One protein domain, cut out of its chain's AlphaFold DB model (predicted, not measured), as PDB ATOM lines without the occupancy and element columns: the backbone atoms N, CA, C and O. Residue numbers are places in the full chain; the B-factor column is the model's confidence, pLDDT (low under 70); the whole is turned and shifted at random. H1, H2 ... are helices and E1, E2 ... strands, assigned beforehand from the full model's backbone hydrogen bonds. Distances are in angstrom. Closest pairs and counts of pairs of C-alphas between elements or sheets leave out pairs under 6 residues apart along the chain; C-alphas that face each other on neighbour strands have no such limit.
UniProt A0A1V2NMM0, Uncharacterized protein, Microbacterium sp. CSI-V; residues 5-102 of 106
ATOM      1  N   MET A   5      -7.000 -51.383 -15.625       64.50
ATOM      2  CA  MET A   5      -7.727 -50.872 -14.450       64.50
ATOM      3  C   MET A   5      -9.180 -50.478 -14.777       64.50
ATOM      4  O   MET A   5      -9.468 -49.324 -15.102       64.50
ATOM      5  N   LEU A   6     -10.120 -51.411 -14.671       63.03
ATOM      6  CA  LEU A   6     -11.533 -51.063 -14.814       63.03
ATOM      7  C   LEU A   6     -11.957 -50.172 -13.651       63.03
ATOM      8  O   LEU A   6     -11.854 -50.588 -12.502       63.03
ATOM      9  N   LEU A   7     -12.414 -48.956 -13.957       60.53
ATOM     10  CA  LEU A   7     -12.921 -48.025 -12.957       60.53
ATOM     11  C   LEU A   7     -14.401 -48.305 -12.674       60.53
ATOM     12  O   LEU A   7     -15.262 -48.105 -13.530       60.53
ATOM     13  N   ASP A   8     -14.682 -48.732 -11.450       55.12
ATOM     14  CA  ASP A   8     -15.995 -48.850 -10.836       55.12
ATOM     15  C   ASP A   8     -16.195 -47.735  -9.795       55.12
ATOM     16  O   ASP A   8     -15.839 -47.828  -8.629       55.12
ATOM     17  N   GLY A   9     -16.796 -46.624 -10.207       46.50
ATOM     18  CA  GLY A   9     -17.113 -45.515  -9.304       46.50
ATOM     19  C   GLY A   9     -15.897 -44.758  -8.754       46.50
ATOM     20  O   GLY A   9     -14.875 -44.685  -9.439       46.50
ATOM     21  N   PRO A  10     -16.030 -44.063  -7.600       39.72
ATOM     22  CA  PRO A  10     -15.117 -43.001  -7.159       39.72
ATOM     23  C   PRO A  10     -13.783 -43.579  -6.723       39.72
ATOM     24  O   PRO A  10     -13.522 -43.684  -5.533       39.72
ATOM     25  N   LEU A  11     -12.903 -43.897  -7.672       44.78
ATOM     26  CA  LEU A  11     -11.531 -44.351  -7.412       44.78
ATOM     27  C   LEU A  11     -11.405 -45.829  -7.023       44.78
ATOM     28  O   LEU A  11     -10.322 -46.254  -6.615       44.78
ATOM     29  N   ARG A  12     -12.458 -46.642  -7.170       50.91
ATOM     30  CA  ARG A  12     -12.249 -48.090  -7.217       50.91
ATOM     31  C   ARG A  12     -11.924 -48.424  -8.655       50.91
ATOM     32  O   ARG A  12     -12.722 -48.249  -9.561       50.91
ATOM     33  N   GLY A  13     -10.653 -48.716  -8.854       59.69
ATOM     34  CA  GLY A  13     -10.184 -49.404 -10.027       59.69
ATOM     35  C   GLY A  13      -9.854 -50.818  -9.600       59.69
ATOM     36  O   GLY A  13      -9.142 -51.000  -8.607       59.69
ATOM     37  N   HIS A  14     -10.346 -51.814 -10.317       61.19
ATOM     38  CA  HIS A  14      -9.849 -53.170 -10.157       61.19
ATOM     39  C   HIS A  14      -9.069 -53.587 -11.394       61.19
ATOM     40  O   HIS A  14      -9.407 -53.264 -12.533       61.19
ATOM     41  N   ALA A  15      -7.972 -54.294 -11.139       63.47
ATOM     42  CA  ALA A  15      -7.145 -54.815 -12.200       63.47
ATOM     43  C   ALA A  15      -7.849 -55.999 -12.874       63.47
ATOM     44  O   ALA A  15      -8.213 -56.960 -12.196       63.47
ATOM     45  N   VAL A  16      -7.977 -55.956 -14.194       64.19
ATOM     46  CA  VAL A  16      -8.371 -57.088 -15.031       64.19
ATOM     47  C   VAL A  16      -7.264 -57.420 -16.022       64.19
ATOM     48  O   VAL A  16      -6.523 -56.545 -16.478       64.19
ATOM     49  N   ASP A  17      -7.131 -58.709 -16.320       68.38
ATOM     50  CA  ASP A  17      -6.148 -59.215 -17.282       68.38
ATOM     51  C   ASP A  17      -6.700 -59.212 -18.722       68.38
ATOM     52  O   ASP A  17      -5.926 -59.142 -19.675       68.38
ATOM     53  N   GLU A  18      -8.027 -59.225 -18.880       69.25
ATOM     54  CA  GLU A  18      -8.738 -59.152 -20.161       69.25
ATOM     55  C   GLU A  18      -9.843 -58.095 -20.102       69.25
ATOM     56  O   GLU A  18     -10.491 -57.907 -19.069       69.25
ATOM     57  N   LEU A  19     -10.043 -57.387 -21.214       65.81
ATOM     58  CA  LEU A  19     -11.026 -56.318 -21.310       65.81
ATOM     59  C   LEU A  19     -12.403 -56.876 -21.719       65.81
ATOM     60  O   LEU A  19     -12.460 -57.619 -22.699       65.81
ATOM     61  N   PRO A  20     -13.507 -56.518 -21.032       63.88
ATOM     62  CA  PRO A  20     -14.852 -56.902 -21.456       63.88
ATOM     63  C   PRO A  20     -15.233 -56.310 -22.822       63.88
ATOM     64  O   PRO A  20     -14.799 -55.212 -23.178       63.88
ATOM     65  N   ASP A  21     -16.103 -57.005 -23.555       60.47
ATOM     66  CA  ASP A  21     -16.599 -56.551 -24.858       60.47
ATOM     67  C   ASP A  21     -17.247 -55.155 -24.781       60.47
ATOM     68  O   ASP A  21     -18.051 -54.858 -23.893       60.47
ATOM     69  N   GLY A  22     -16.918 -54.298 -25.755       58.38
ATOM     70  CA  GLY A  22     -17.487 -52.951 -25.893       58.38
ATOM     71  C   GLY A  22     -16.776 -51.842 -25.108       58.38
ATOM     72  O   GLY A  22     -17.287 -50.725 -25.075       58.38
ATOM     73  N   TYR A  23     -15.625 -52.119 -24.491       58.47
ATOM     74  CA  TYR A  23     -14.773 -51.121 -23.836       58.47
ATOM     75  C   TYR A  23     -13.556 -50.789 -24.716       58.47
ATOM     76  O   TYR A  23     -12.977 -51.683 -25.333       58.47
ATOM     77  N   GLU A  24     -13.140 -49.518 -24.762       58.47
ATOM     78  CA  GLU A  24     -11.988 -49.056 -25.557       58.47
ATOM     79  C   GLU A  24     -10.826 -48.587 -24.667       58.47
ATOM     80  O   GLU A  24     -11.036 -47.967 -23.623       58.47
ATOM     81  N   VAL A  25      -9.588 -48.915 -25.059       57.09
ATOM     82  CA  VAL A  25      -8.372 -48.551 -24.310       57.09
ATOM     83  C   VAL A  25      -8.050 -47.073 -24.534       57.09
ATOM     84  O   VAL A  25      -7.752 -46.681 -25.658       57.09
ATOM     85  N   SER A  26      -8.025 -46.275 -23.462       53.94
ATOM     86  CA  SER A  26      -7.490 -44.906 -23.492       53.94
ATOM     87  C   SER A  26      -6.007 -44.875 -23.083       53.94
ATOM     88  O   SER A  26      -5.640 -45.392 -22.023       53.94
ATOM     89  N   GLU A  27      -5.138 -44.276 -23.909       55.97
ATOM     90  CA  GLU A  27      -3.663 -44.254 -23.764       55.97
ATOM     91  C   GLU A  27      -3.132 -43.160 -22.811       55.97
ATOM     92  O   GLU A  27      -2.107 -42.531 -23.056       55.97
ATOM     93  N   ILE A  28      -3.826 -42.882 -21.710       50.53
ATOM     94  CA  ILE A  28      -3.548 -41.676 -20.902       50.53
ATOM     95  C   ILE A  28      -2.494 -41.904 -19.808       50.53
ATOM     96  O   ILE A  28      -2.058 -40.972 -19.133       50.53
ATOM     97  N   SER A  29      -2.003 -43.134 -19.652       45.97
ATOM     98  CA  SER A  29      -0.902 -43.435 -18.736       45.97
ATOM     99  C   SER A  29      -0.136 -44.679 -19.167       45.97
ATOM    100  O   SER A  29      -0.717 -45.744 -19.375       45.97
ATOM    101  N   ASP A  30       1.196 -44.571 -19.188       41.44
ATOM    102  CA  ASP A  30       2.150 -45.631 -19.551       41.44
ATOM    103  C   ASP A  30       2.066 -46.889 -18.659       41.44
ATOM    104  O   ASP A  30       2.790 -47.867 -18.869       41.44
ATOM    105  N   ARG A  31       1.244 -46.866 -17.598       38.38
ATOM    106  CA  ARG A  31       1.164 -47.940 -16.595       38.38
ATOM    107  C   ARG A  31      -0.261 -48.359 -16.239       38.38
ATOM    108  O   ARG A  31      -0.414 -49.414 -15.626       38.38
ATOM    109  N   ILE A  32      -1.275 -47.555 -16.573       48.00
ATOM    110  CA  ILE A  32      -2.679 -47.781 -16.209       48.00
ATOM    111  C   ILE A  32      -3.572 -47.183 -17.306       48.00
ATOM    112  O   ILE A  32      -3.760 -45.972 -17.347       48.00
ATOM    113  N   GLY A  33      -4.132 -48.020 -18.184       50.31
ATOM    114  CA  GLY A  33      -5.215 -47.581 -19.073       50.31
ATOM    115  C   GLY A  33      -6.473 -47.250 -18.264       50.31
ATOM    116  O   GLY A  33      -6.609 -47.705 -17.131       50.31
ATOM    117  N   VAL A  34      -7.382 -46.466 -18.830       56.22
ATOM    118  CA  VAL A  34      -8.711 -46.170 -18.272       56.22
ATOM    119  C   VAL A  34      -9.731 -46.433 -19.382       56.22
ATOM    120  O   VAL A  34      -9.461 -46.076 -20.526       56.22
ATOM    121  N   TRP A  35     -10.871 -47.069 -19.081       66.12
ATOM    122  CA  TRP A  35     -11.850 -47.475 -20.104       66.12
ATOM    123  C   TRP A  35     -13.196 -46.800 -19.941       66.12
ATOM    124  O   TRP A  35     -13.779 -46.800 -18.856       66.12
ATOM    125  N   THR A  36     -13.731 -46.354 -21.072       61.03
ATOM    126  CA  THR A  36     -15.122 -45.946 -21.247       61.03
ATOM    127  C   THR A  36     -15.661 -46.499 -22.574       61.03
ATOM    128  O   THR A  36     -14.891 -46.947 -23.423       61.03
ATOM    129  N   LYS A  37     -16.990 -46.537 -22.746       63.41
ATOM    130  CA  LYS A  37     -17.627 -47.030 -23.988       63.41
ATOM    131  C   LYS A  37     -17.583 -46.008 -25.123       63.41
ATOM    132  O   LYS A  37     -17.747 -46.361 -26.284       63.41
ATOM    133  N   THR A  38     -17.446 -44.734 -24.774       72.25
ATOM    134  CA  THR A  38     -17.476 -43.612 -25.709       72.25
ATOM    135  C   THR A  38     -16.488 -42.534 -25.268       72.25
ATOM    136  O   THR A  38     -16.186 -42.412 -24.076       72.25
ATOM    137  N   GLN A  39     -16.030 -41.707 -26.215       72.31
ATOM    138  CA  GLN A  39     -15.242 -40.507 -25.906       72.31
ATOM    139  C   GLN A  39     -16.010 -39.549 -24.980       72.31
ATOM    140  O   GLN A  39     -15.417 -38.945 -24.099       72.31
ATOM    141  N   GLU A  40     -17.335 -39.460 -25.115       81.88
ATOM    142  CA  GLU A  40     -18.172 -38.642 -24.229       81.88
ATOM    143  C   GLU A  40     -18.115 -39.132 -22.774       81.88
ATOM    144  O   GLU A  40     -17.964 -38.337 -21.849       81.88
ATOM    145  N   ASP A  41     -18.204 -40.446 -22.556       77.56
ATOM    146  CA  ASP A  41     -18.044 -41.033 -21.224       77.56
ATOM    147  C   ASP A  41     -16.634 -40.793 -20.670       77.56
ATOM    148  O   ASP A  41     -16.475 -40.603 -19.463       77.56
ATOM    149  N   PHE A  42     -15.620 -40.794 -21.542       75.38
ATOM    150  CA  PHE A  42     -14.240 -40.497 -21.162       75.38
ATOM    151  C   PHE A  42     -14.094 -39.048 -20.691       75.38
ATOM    152  O   PHE A  42     -13.573 -38.799 -19.604       75.38
ATOM    153  N   ASP A  43     -14.584 -38.101 -21.487       80.62
ATOM    154  CA  ASP A  43     -14.517 -36.676 -21.179       80.62
ATOM    155  C   ASP A  43     -15.288 -36.363 -19.884       80.62
ATOM    156  O   ASP A  43     -14.817 -35.597 -19.041       80.62
ATOM    157  N   GLU A  44     -16.440 -37.011 -19.676       86.12
ATOM    158  CA  GLU A  44     -17.221 -36.892 -18.441       86.12
ATOM    159  C   GLU A  44     -16.459 -37.451 -17.231       86.12
ATOM    160  O   GLU A  44     -16.404 -36.799 -16.186       86.12
ATOM    161  N   LEU A  45     -15.826 -38.621 -17.363       78.56
ATOM    162  CA  LEU A  45     -14.984 -39.200 -16.314       78.56
ATOM    163  C   LEU A  45     -13.817 -38.269 -15.959       78.56
ATOM    164  O   LEU A  45     -13.545 -38.043 -14.777       78.56
ATOM    165  N   HIS A  46     -13.135 -37.721 -16.966       78.62
ATOM    166  CA  HIS A  46     -12.024 -36.797 -16.766       78.62
ATOM    167  C   HIS A  46     -12.487 -35.532 -16.036       78.62
ATOM    168  O   HIS A  46     -11.890 -35.145 -15.031       78.62
ATOM    169  N   ALA A  47     -13.605 -34.942 -16.464       86.38
ATOM    170  CA  ALA A  47     -14.185 -33.770 -15.820       86.38
ATOM    171  C   ALA A  47     -14.600 -34.043 -14.362       86.38
ATOM    172  O   ALA A  47     -14.424 -33.180 -13.498       86.38
ATOM    173  N   ILE A  48     -15.128 -35.237 -14.066       85.50
ATOM    174  CA  ILE A  48     -15.417 -35.670 -12.691       85.50
ATOM    175  C   ILE A  48     -14.120 -35.727 -11.875       85.50
ATOM    176  O   ILE A  48     -14.062 -35.132 -10.801       85.50
ATOM    177  N   LEU A  49     -13.075 -36.395 -12.376       80.38
ATOM    178  CA  LEU A  49     -11.796 -36.543 -11.670       80.38
ATOM    179  C   LEU A  49     -11.127 -35.195 -11.382       80.38
ATOM    180  O   LEU A  49     -10.641 -34.976 -10.269       80.38
ATOM    181  N   GLU A  50     -11.124 -34.283 -12.350       84.06
ATOM    182  CA  GLU A  50     -10.591 -32.930 -12.175       84.06
ATOM    183  C   GLU A  50     -11.369 -32.154 -11.112       84.06
ATOM    184  O   GLU A  50     -10.766 -31.542 -10.224       84.06
ATOM    185  N   LEU A  51     -12.705 -32.217 -11.156       89.88
ATOM    186  CA  LEU A  51     -13.563 -31.549 -10.181       89.88
ATOM    187  C   LEU A  51     -13.331 -32.102  -8.770       89.88
ATOM    188  O   LEU A  51     -13.152 -31.316  -7.838       89.88
ATOM    189  N   MET A  52     -13.264 -33.431  -8.619       87.12
ATOM    190  CA  MET A  52     -12.991 -34.080  -7.333       87.12
ATOM    191  C   MET A  52     -11.615 -33.698  -6.792       87.12
ATOM    192  O   MET A  52     -11.493 -33.300  -5.637       87.12
ATOM    193  N   THR A  53     -10.580 -33.775  -7.630       84.06
ATOM    194  CA  THR A  53      -9.199 -33.465  -7.233       84.06
ATOM    195  C   THR A  53      -9.067 -32.004  -6.810       84.06
ATOM    196  O   THR A  53      -8.480 -31.703  -5.773       84.06
ATOM    197  N   SER A  54      -9.663 -31.087  -7.576       90.25
ATOM    198  CA  SER A  54      -9.687 -29.656  -7.261       90.25
ATOM    199  C   SER A  54     -10.449 -29.356  -5.969       90.25
ATOM    200  O   SER A  54     -10.012 -28.544  -5.149       90.25
ATOM    201  N   ALA A  55     -11.606 -29.988  -5.766       90.25
ATOM    202  CA  ALA A  55     -12.395 -29.821  -4.554       90.25
ATOM    203  C   ALA A  55     -11.672 -30.388  -3.323       90.25
ATOM    204  O   ALA A  55     -11.587 -29.701  -2.307       90.25
ATOM    205  N   GLN A  56     -11.078 -31.579  -3.429       88.75
ATOM    206  CA  GLN A  56     -10.295 -32.183  -2.352       88.75
ATOM    207  C   GLN A  56      -9.089 -31.316  -1.982       88.75
ATOM    208  O   GLN A  56      -8.925 -30.981  -0.814       88.75
ATOM    209  N   ALA A  57      -8.306 -30.864  -2.965       88.31
ATOM    210  CA  ALA A  57      -7.163 -29.991  -2.711       88.31
ATOM    211  C   ALA A  57      -7.581 -28.698  -1.993       88.31
ATOM    212  O   ALA A  57      -6.910 -28.255  -1.060       88.31
ATOM    213  N   ARG A  58      -8.721 -28.105  -2.380       91.25
ATOM    214  CA  ARG A  58      -9.287 -26.956  -1.664       91.25
ATOM    215  C   ARG A  58      -9.626 -27.323  -0.221       91.25
ATOM    216  O   ARG A  58      -9.165 -26.618   0.669       91.25
ATOM    217  N   LEU A  59     -10.340 -28.418   0.033       90.12
ATOM    218  CA  LEU A  59     -10.665 -28.861   1.398       90.12
ATOM    219  C   LEU A  59      -9.416 -29.094   2.258       90.12
ATOM    220  O   LEU A  59      -9.377 -28.651   3.406       90.12
ATOM    221  N   ASP A  60      -8.375 -29.695   1.689       89.19
ATOM    222  CA  ASP A  60      -7.108 -29.935   2.378       89.19
ATOM    223  C   ASP A  60      -6.457 -28.611   2.806       89.19
ATOM    224  O   ASP A  60      -6.042 -28.464   3.954       89.19
ATOM    225  N   THR A  61      -6.454 -27.591   1.935       93.12
ATOM    226  CA  THR A  61      -5.919 -26.259   2.293       93.12
ATOM    227  C   THR A  61      -6.741 -25.526   3.355       93.12
ATOM    228  O   THR A  61      -6.215 -24.651   4.039       93.12
ATOM    229  N   GLN A  62      -8.025 -25.868   3.491       92.06
ATOM    230  CA  GLN A  62      -8.923 -25.295   4.497       92.06
ATOM    231  C   GLN A  62      -8.942 -26.105   5.801       92.06
ATOM    232  O   GLN A  62      -9.646 -25.727   6.742       92.06
ATOM    233  N   THR A  63      -8.191 -27.206   5.882       90.62
ATOM    234  CA  THR A  63      -8.115 -28.048   7.079       90.62
ATOM    235  C   THR A  63      -7.286 -27.357   8.160       90.62
ATOM    236  O   THR A  63      -6.117 -27.027   7.974       90.62
ATOM    237  N   LEU A  64      -7.910 -27.130   9.313       91.75
ATOM    238  CA  LEU A  64      -7.322 -26.474  10.483       91.75
ATOM    239  C   LEU A  64      -6.701 -27.479  11.461       91.75
ATOM    240  O   LEU A  64      -5.914 -27.100  12.328       91.75
ATOM    241  N   GLY A  65      -7.076 -28.749  11.345       91.19
ATOM    242  CA  GLY A  65      -6.609 -29.839  12.187       91.19
ATOM    243  C   GLY A  65      -7.542 -31.040  12.099       91.19
ATOM    244  O   GLY A  65      -8.418 -31.106  11.239       91.19
ATOM    245  N   GLU A  66      -7.371 -31.970  13.025       94.56
ATOM    246  CA  GLU A  66      -8.132 -33.213  13.093       94.56
ATOM    247  C   GLU A  66      -8.767 -33.327  14.482       94.56
ATOM    248  O   GLU A  66      -8.144 -33.002  15.499       94.56
ATOM    249  N   ALA A  67     -10.030 -33.736  14.532       91.44
ATOM    250  CA  ALA A  67     -10.705 -34.068  15.774       91.44
ATOM    251  C   ALA A  67     -10.135 -35.381  16.352       91.44
ATOM    252  O   ALA A  67      -9.554 -36.180  15.619       91.44
ATOM    253  N   PRO A  68     -10.316 -35.661  17.658       92.00
ATOM    254  CA  PRO A  68      -9.779 -36.877  18.278       92.00
ATOM    255  C   PRO A  68     -10.282 -38.200  17.677       92.00
ATOM    256  O   PRO A  68      -9.676 -39.240  17.917       92.00
ATOM    257  N   ASP A  69     -11.396 -38.176  16.943       92.00
ATOM    258  CA  ASP A  69     -11.979 -39.329  16.248       92.00
ATOM    259  C   ASP A  69     -11.473 -39.500  14.803       92.00
ATOM    260  O   ASP A  69     -11.926 -40.402  14.099       92.00
ATOM    261  N   GLY A  70     -10.541 -38.654  14.364       87.38
ATOM    262  CA  GLY A  70      -9.997 -38.649  13.010       87.38
ATOM    263  C   GLY A  70     -10.762 -37.770  12.019       87.38
ATOM    264  O   GLY A  70     -10.404 -37.700  10.844       87.38
ATOM    265  N   THR A  71     -11.824 -37.090  12.455       88.25
ATOM    266  CA  THR A  71     -12.615 -36.225  11.572       88.25
ATOM    267  C   THR A  71     -11.860 -34.924  11.269       88.25
ATOM    268  O   THR A  71     -11.499 -34.205  12.205       88.25
ATOM    269  N   PRO A  72     -11.649 -34.543   9.995       86.19
ATOM    270  CA  PRO A  72     -10.989 -33.285   9.668       86.19
ATOM    271  C   PRO A  72     -11.843 -32.083  10.090       86.19
ATOM    272  O   PRO A  72     -13.042 -32.004   9.806       86.19
ATOM    273  N   ILE A  73     -11.210 -31.118  10.752       90.00
ATOM    274  CA  ILE A  73     -11.811 -29.838  11.124       90.00
ATOM    275  C   ILE A  73     -11.431 -28.828  10.047       90.00
ATOM    276  O   ILE A  73     -10.269 -28.448   9.930       90.00
ATOM    277  N   VAL A  74     -12.411 -28.370   9.273       91.31
ATOM    278  CA  VAL A  74     -12.206 -27.430   8.160       91.31
ATOM    279  C   VAL A  74     -12.759 -26.042   8.477       91.31
ATOM    280  O   VAL A  74     -13.701 -25.890   9.260       91.31
ATOM    281  N   ALA A  75     -12.177 -25.007   7.871       92.12
ATOM    282  CA  ALA A  75     -12.659 -23.637   7.990       92.12
ATOM    283  C   ALA A  75     -14.102 -23.505   7.467       92.12
ATOM    284  O   ALA A  75     -14.448 -24.007   6.406       92.12
ATOM    285  N   ASN A  76     -14.975 -22.789   8.180       93.31
ATOM    286  CA  ASN A  76     -16.343 -22.544   7.708       93.31
ATOM    287  C   ASN A  76     -16.416 -21.245   6.892       93.31
ATOM    288  O   ASN A  76     -16.863 -20.211   7.392       93.31
ATOM    289  N   ASN A  77     -15.961 -21.300   5.643       94.38
ATOM    290  CA  ASN A  77     -15.985 -20.189   4.690       94.38
ATOM    291  C   ASN A  77     -16.643 -20.597   3.361       94.38
ATOM    292  O   ASN A  77     -17.020 -21.755   3.164       94.38
ATOM    293  N   ASP A  78     -16.818 -19.627   2.464       96.88
ATOM    294  CA  ASP A  78     -17.483 -19.854   1.179       96.88
ATOM    295  C   ASP A  78     -16.692 -20.804   0.276       96.88
ATOM    296  O   ASP A  78     -17.296 -21.678  -0.340       96.88
ATOM    297  N   ASP A  79     -15.358 -20.738   0.292       93.81
ATOM    298  CA  ASP A  79     -14.502 -21.662  -0.461       93.81
ATOM    299  C   ASP A  79     -14.693 -23.117  -0.016       93.81
ATOM    300  O   ASP A  79     -14.819 -24.015  -0.847       93.81
ATOM    301  N   THR A  80     -14.791 -23.359   1.295       94.88
ATOM    302  CA  THR A  80     -15.053 -24.696   1.845       94.88
ATOM    303  C   THR A  80     -16.448 -25.179   1.471       94.88
ATOM    304  O   THR A  80     -16.619 -26.326   1.062       94.88
ATOM    305  N   ARG A  81     -17.463 -24.309   1.560       95.19
ATOM    306  CA  ARG A  81     -18.831 -24.655   1.138       95.19
ATOM    307  C   ARG A  81     -18.882 -24.993  -0.347       95.19
ATOM    308  O   ARG A  81     -19.536 -25.969  -0.712       95.19
ATOM    309  N   GLN A  82     -18.177 -24.228  -1.178       97.00
ATOM    310  CA  GLN A  82     -18.093 -24.477  -2.609       97.00
ATOM    311  C   GLN A  82     -17.372 -25.794  -2.894       97.00
ATOM    312  O   GLN A  82     -17.892 -26.604  -3.648       97.00
ATOM    313  N   ALA A  83     -16.249 -26.076  -2.232       93.69
ATOM    314  CA  ALA A  83     -15.535 -27.340  -2.402       93.69
ATOM    315  C   ALA A  83     -16.387 -28.559  -1.986       93.69
ATOM    316  O   ALA A  83     -16.412 -29.568  -2.687       93.69
ATOM    317  N   ILE A  84     -17.165 -28.462  -0.899       92.81
ATOM    318  CA  ILE A  84     -18.134 -29.508  -0.520       92.81
ATOM    319  C   ILE A  84     -19.228 -29.661  -1.587       92.81
ATOM    320  O   ILE A  84     -19.640 -30.782  -1.891       92.81
ATOM    321  N   SER A  85     -19.728 -28.552  -2.139       96.81
ATOM    322  CA  SER A  85     -20.735 -28.573  -3.206       96.81
ATOM    323  C   SER A  85     -20.199 -29.252  -4.466       96.81
ATOM    324  O   SER A  85     -20.842 -30.162  -4.982       96.81
ATOM    325  N   ASP A  86     -19.001 -28.871  -4.897       95.38
ATOM    326  CA  ASP A  86     -18.311 -29.439  -6.053       95.38
ATOM    327  C   ASP A  86     -18.091 -30.944  -5.860       95.38
ATOM    328  O   ASP A  86     -18.329 -31.734  -6.774       95.38
ATOM    329  N   MET A  87     -17.747 -31.369  -4.638       91.38
ATOM    330  CA  MET A  87     -17.636 -32.792  -4.336       91.38
ATOM    331  C   MET A  87     -18.958 -33.549  -4.471       91.38
ATOM    332  O   MET A  87     -19.002 -34.660  -5.002       91.38
ATOM    333  N   ARG A  88     -20.056 -32.962  -3.988       93.62
ATOM    334  CA  ARG A  88     -21.392 -33.560  -4.124       93.62
ATOM    335  C   ARG A  88     -21.818 -33.642  -5.584       93.62
ATOM    336  O   ARG A  88     -22.411 -34.643  -5.980       93.62
ATOM    337  N   GLU A  89     -21.517 -32.616  -6.372       95.62
ATOM    338  CA  GLU A  89     -21.800 -32.605  -7.803       95.62
ATOM    339  C   GLU A  89     -21.020 -33.700  -8.532       95.62
ATOM    340  O   GLU A  89     -21.624 -34.470  -9.281       95.62
ATOM    341  N   ALA A  90     -19.715 -33.811  -8.278       88.69
ATOM    342  CA  ALA A  90     -18.875 -34.828  -8.893       88.69
ATOM    343  C   ALA A  90     -19.374 -36.248  -8.577       88.69
ATOM    344  O   ALA A  90     -19.554 -37.048  -9.493       88.69
ATOM    345  N   ASN A  91     -19.716 -36.528  -7.313       86.50
ATOM    346  CA  ASN A  91     -20.304 -37.811  -6.914       86.50
ATOM    347  C   ASN A  91     -21.635 -38.083  -7.638       86.50
ATOM    348  O   ASN A  91     -21.866 -39.177  -8.145       86.50
ATOM    349  N   ALA A  92     -22.510 -37.079  -7.749       91.31
ATOM    350  CA  ALA A  92     -23.786 -37.241  -8.439       91.31
ATOM    351  C   ALA A  92     -23.617 -37.463  -9.955       91.31
ATOM    352  O   ALA A  92     -24.389 -38.212 -10.558       91.31
ATOM    353  N   ARG A  93     -22.641 -36.797 -10.588       91.50
ATOM    354  CA  ARG A  93     -22.274 -37.010 -12.000       91.50
ATOM    355  C   ARG A  93     -21.737 -38.417 -12.209       91.50
ATOM    356  O   ARG A  93     -22.179 -39.109 -13.121       91.50
ATOM    357  N   GLN A  94     -20.883 -38.869 -11.303       83.69
ATOM    358  CA  GLN A  94     -20.338 -40.211 -11.326       83.69
ATOM    359  C   GLN A  94     -21.400 -41.295 -11.196       83.69
ATOM    360  O   GLN A  94     -21.413 -42.207 -12.015       83.69
ATOM    361  N   ASP A  95     -22.319 -41.193 -10.238       82.31
ATOM    362  CA  ASP A  95     -23.399 -42.175 -10.093       82.31
ATOM    363  C   ASP A  95     -24.216 -42.309 -11.388       82.31
ATOM    364  O   ASP A  95     -24.609 -43.409 -11.783       82.31
ATOM    365  N   ARG A  96     -24.458 -41.191 -12.087       87.75
ATOM    366  CA  ARG A  96     -25.128 -41.199 -13.396       87.75
ATOM    367  C   ARG A  96     -24.270 -41.857 -14.472       87.75
ATOM    368  O   ARG A  96     -24.799 -42.661 -15.240       87.75
ATOM    369  N   LEU A  97     -22.977 -41.542 -14.514       82.06
ATOM    370  CA  LEU A  97     -22.033 -42.122 -15.465       82.06
ATOM    371  C   LEU A  97     -21.925 -43.643 -15.285       82.06
ATOM    372  O   LEU A  97     -22.027 -44.378 -16.261       82.06
ATOM    373  N   LEU A  98     -21.829 -44.135 -14.046       74.38
ATOM    374  CA  LEU A  98     -21.777 -45.571 -13.755       74.38
ATOM    375  C   LEU A  98     -23.046 -46.294 -14.183       74.38
ATOM    376  O   LEU A  98     -22.959 -47.325 -14.841       74.38
ATOM    377  N   ARG A  99     -24.224 -45.738 -13.878       78.44
ATOM    378  CA  ARG A  99     -25.500 -46.318 -14.329       78.44
ATOM    379  C   ARG A  99     -25.605 -46.379 -15.852       78.44
ATOM    380  O   ARG A  99     -26.234 -47.290 -16.377       78.44
ATOM    381  N   ARG A 100     -25.007 -45.416 -16.562       77.94
ATOM    382  CA  ARG A 100     -24.962 -45.387 -18.032       77.94
ATOM    383  C   ARG A 100     -23.967 -46.406 -18.591       77.94
ATOM    384  O   ARG A 100     -24.293 -47.125 -19.532       77.94
ATOM    385  N   MET A 101     -22.765 -46.478 -18.022       70.88
ATOM    386  CA  MET A 101     -21.679 -47.332 -18.511       70.88
ATOM    387  C   MET A 101     -21.878 -48.807 -18.155       70.88
ATOM    388  O   MET A 101     -21.602 -49.680 -18.983       70.88
ATOM    389  N   ALA A 102     -22.382 -49.082 -16.955       63.75
ATOM    390  CA  ALA A 102     -22.538 -50.413 -16.386       63.75
ATOM    391  C   ALA A 102     -23.919 -50.567 -15.711       63.75
ATOM    392  O   ALA A 102     -24.001 -50.711 -14.488       63.75
TER     393      ALA A 102
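This is residues 5 to 102 of the 106 residues of an uncharacterized protein of Microbacterium sp. CSI-V (UniProt A0A1V2NMM0). Two long helices, H1 and H2, lie side by side and run opposite ways along the longest axis, with small two-stranded hairpins at both ends of the pair. The hairpin E5 and E6 lies beyond one end, in the stretch from H1 to H2; the hairpins E1 and E2 and E3 and E4 lie toward the other end, where H1 begins and H2 ends. The printed part has 98 residues, with two named helices and six named strands in the order E1 E2 E3 E4 H1 E5 E6 H2; the class is mixed, helices and strands, and each of the three sheets is one antiparallel pair. The whole is loose, with a radius of gyration of the C-alphas of 16.2 A, and elongated, spanning 47 by 24 by 23 A.

E1, residues 5 to 8, and E2, residues 12 to 16, form an antiparallel hairpin at 139 degrees; N 6 and O 14 are within hydrogen-bond range at 2.9 A, as are N 8 and O 12 at 2.8 A. E3, residues 24 to 26, and E4, residues 34 to 36, form a second antiparallel hairpin at 138 degrees, with N 26 and O 34 within hydrogen-bond range at 3.3 A. The closest C-alphas of E1 and E4 are those of Met 5 and Val 34, 6.1 A apart, while E2 and E3 are apart. The closest C-alphas of E4 and H1, residues 39 to 61, are those of Thr 36 and Phe 42, 5.5 A apart. H1 and H2, residues 78 to 101, touch with 29 pairs of C-alphas within 8 A, the closest being those of Ala 55 and Ala 83 at 4.5 A. They stand at a shallow tilt of 27 degrees and run opposite ways. In both helices every O i to N i+4 pair is within hydrogen-bond range. E5, residues 63 to 66, and E6, residues 72 to 74, form the third antiparallel hairpin, at 151 degrees, with N 64 and O 73 within hydrogen-bond range at 2.8 A. The closest C-alphas of H1 and E6 are those of Leu 59 and Val 74, 7.1 A apart.

E2 measures 12.5 A from first to last C-alpha, and E1 begins with C-alpha 5 at (-7.727, -50.872, -14.450). H1 measures 32.9 A, beginning with C-alpha 39 at (-15.242, -40.507, -25.906). H2 measures 34.1 A and ends with C-alpha 101 at (-21.679, -47.332, -18.511).

The two C-alphas farthest apart are those of Asp 21 and Pro 68, 47.9 A. The printed part has no cut and no long link; the links E2 to E3 and E3 to E4 are short, with 7 residues each. The mean pLDDT of the printed part is 77.0, and residues 5 to 37 and residue 102 are under 70.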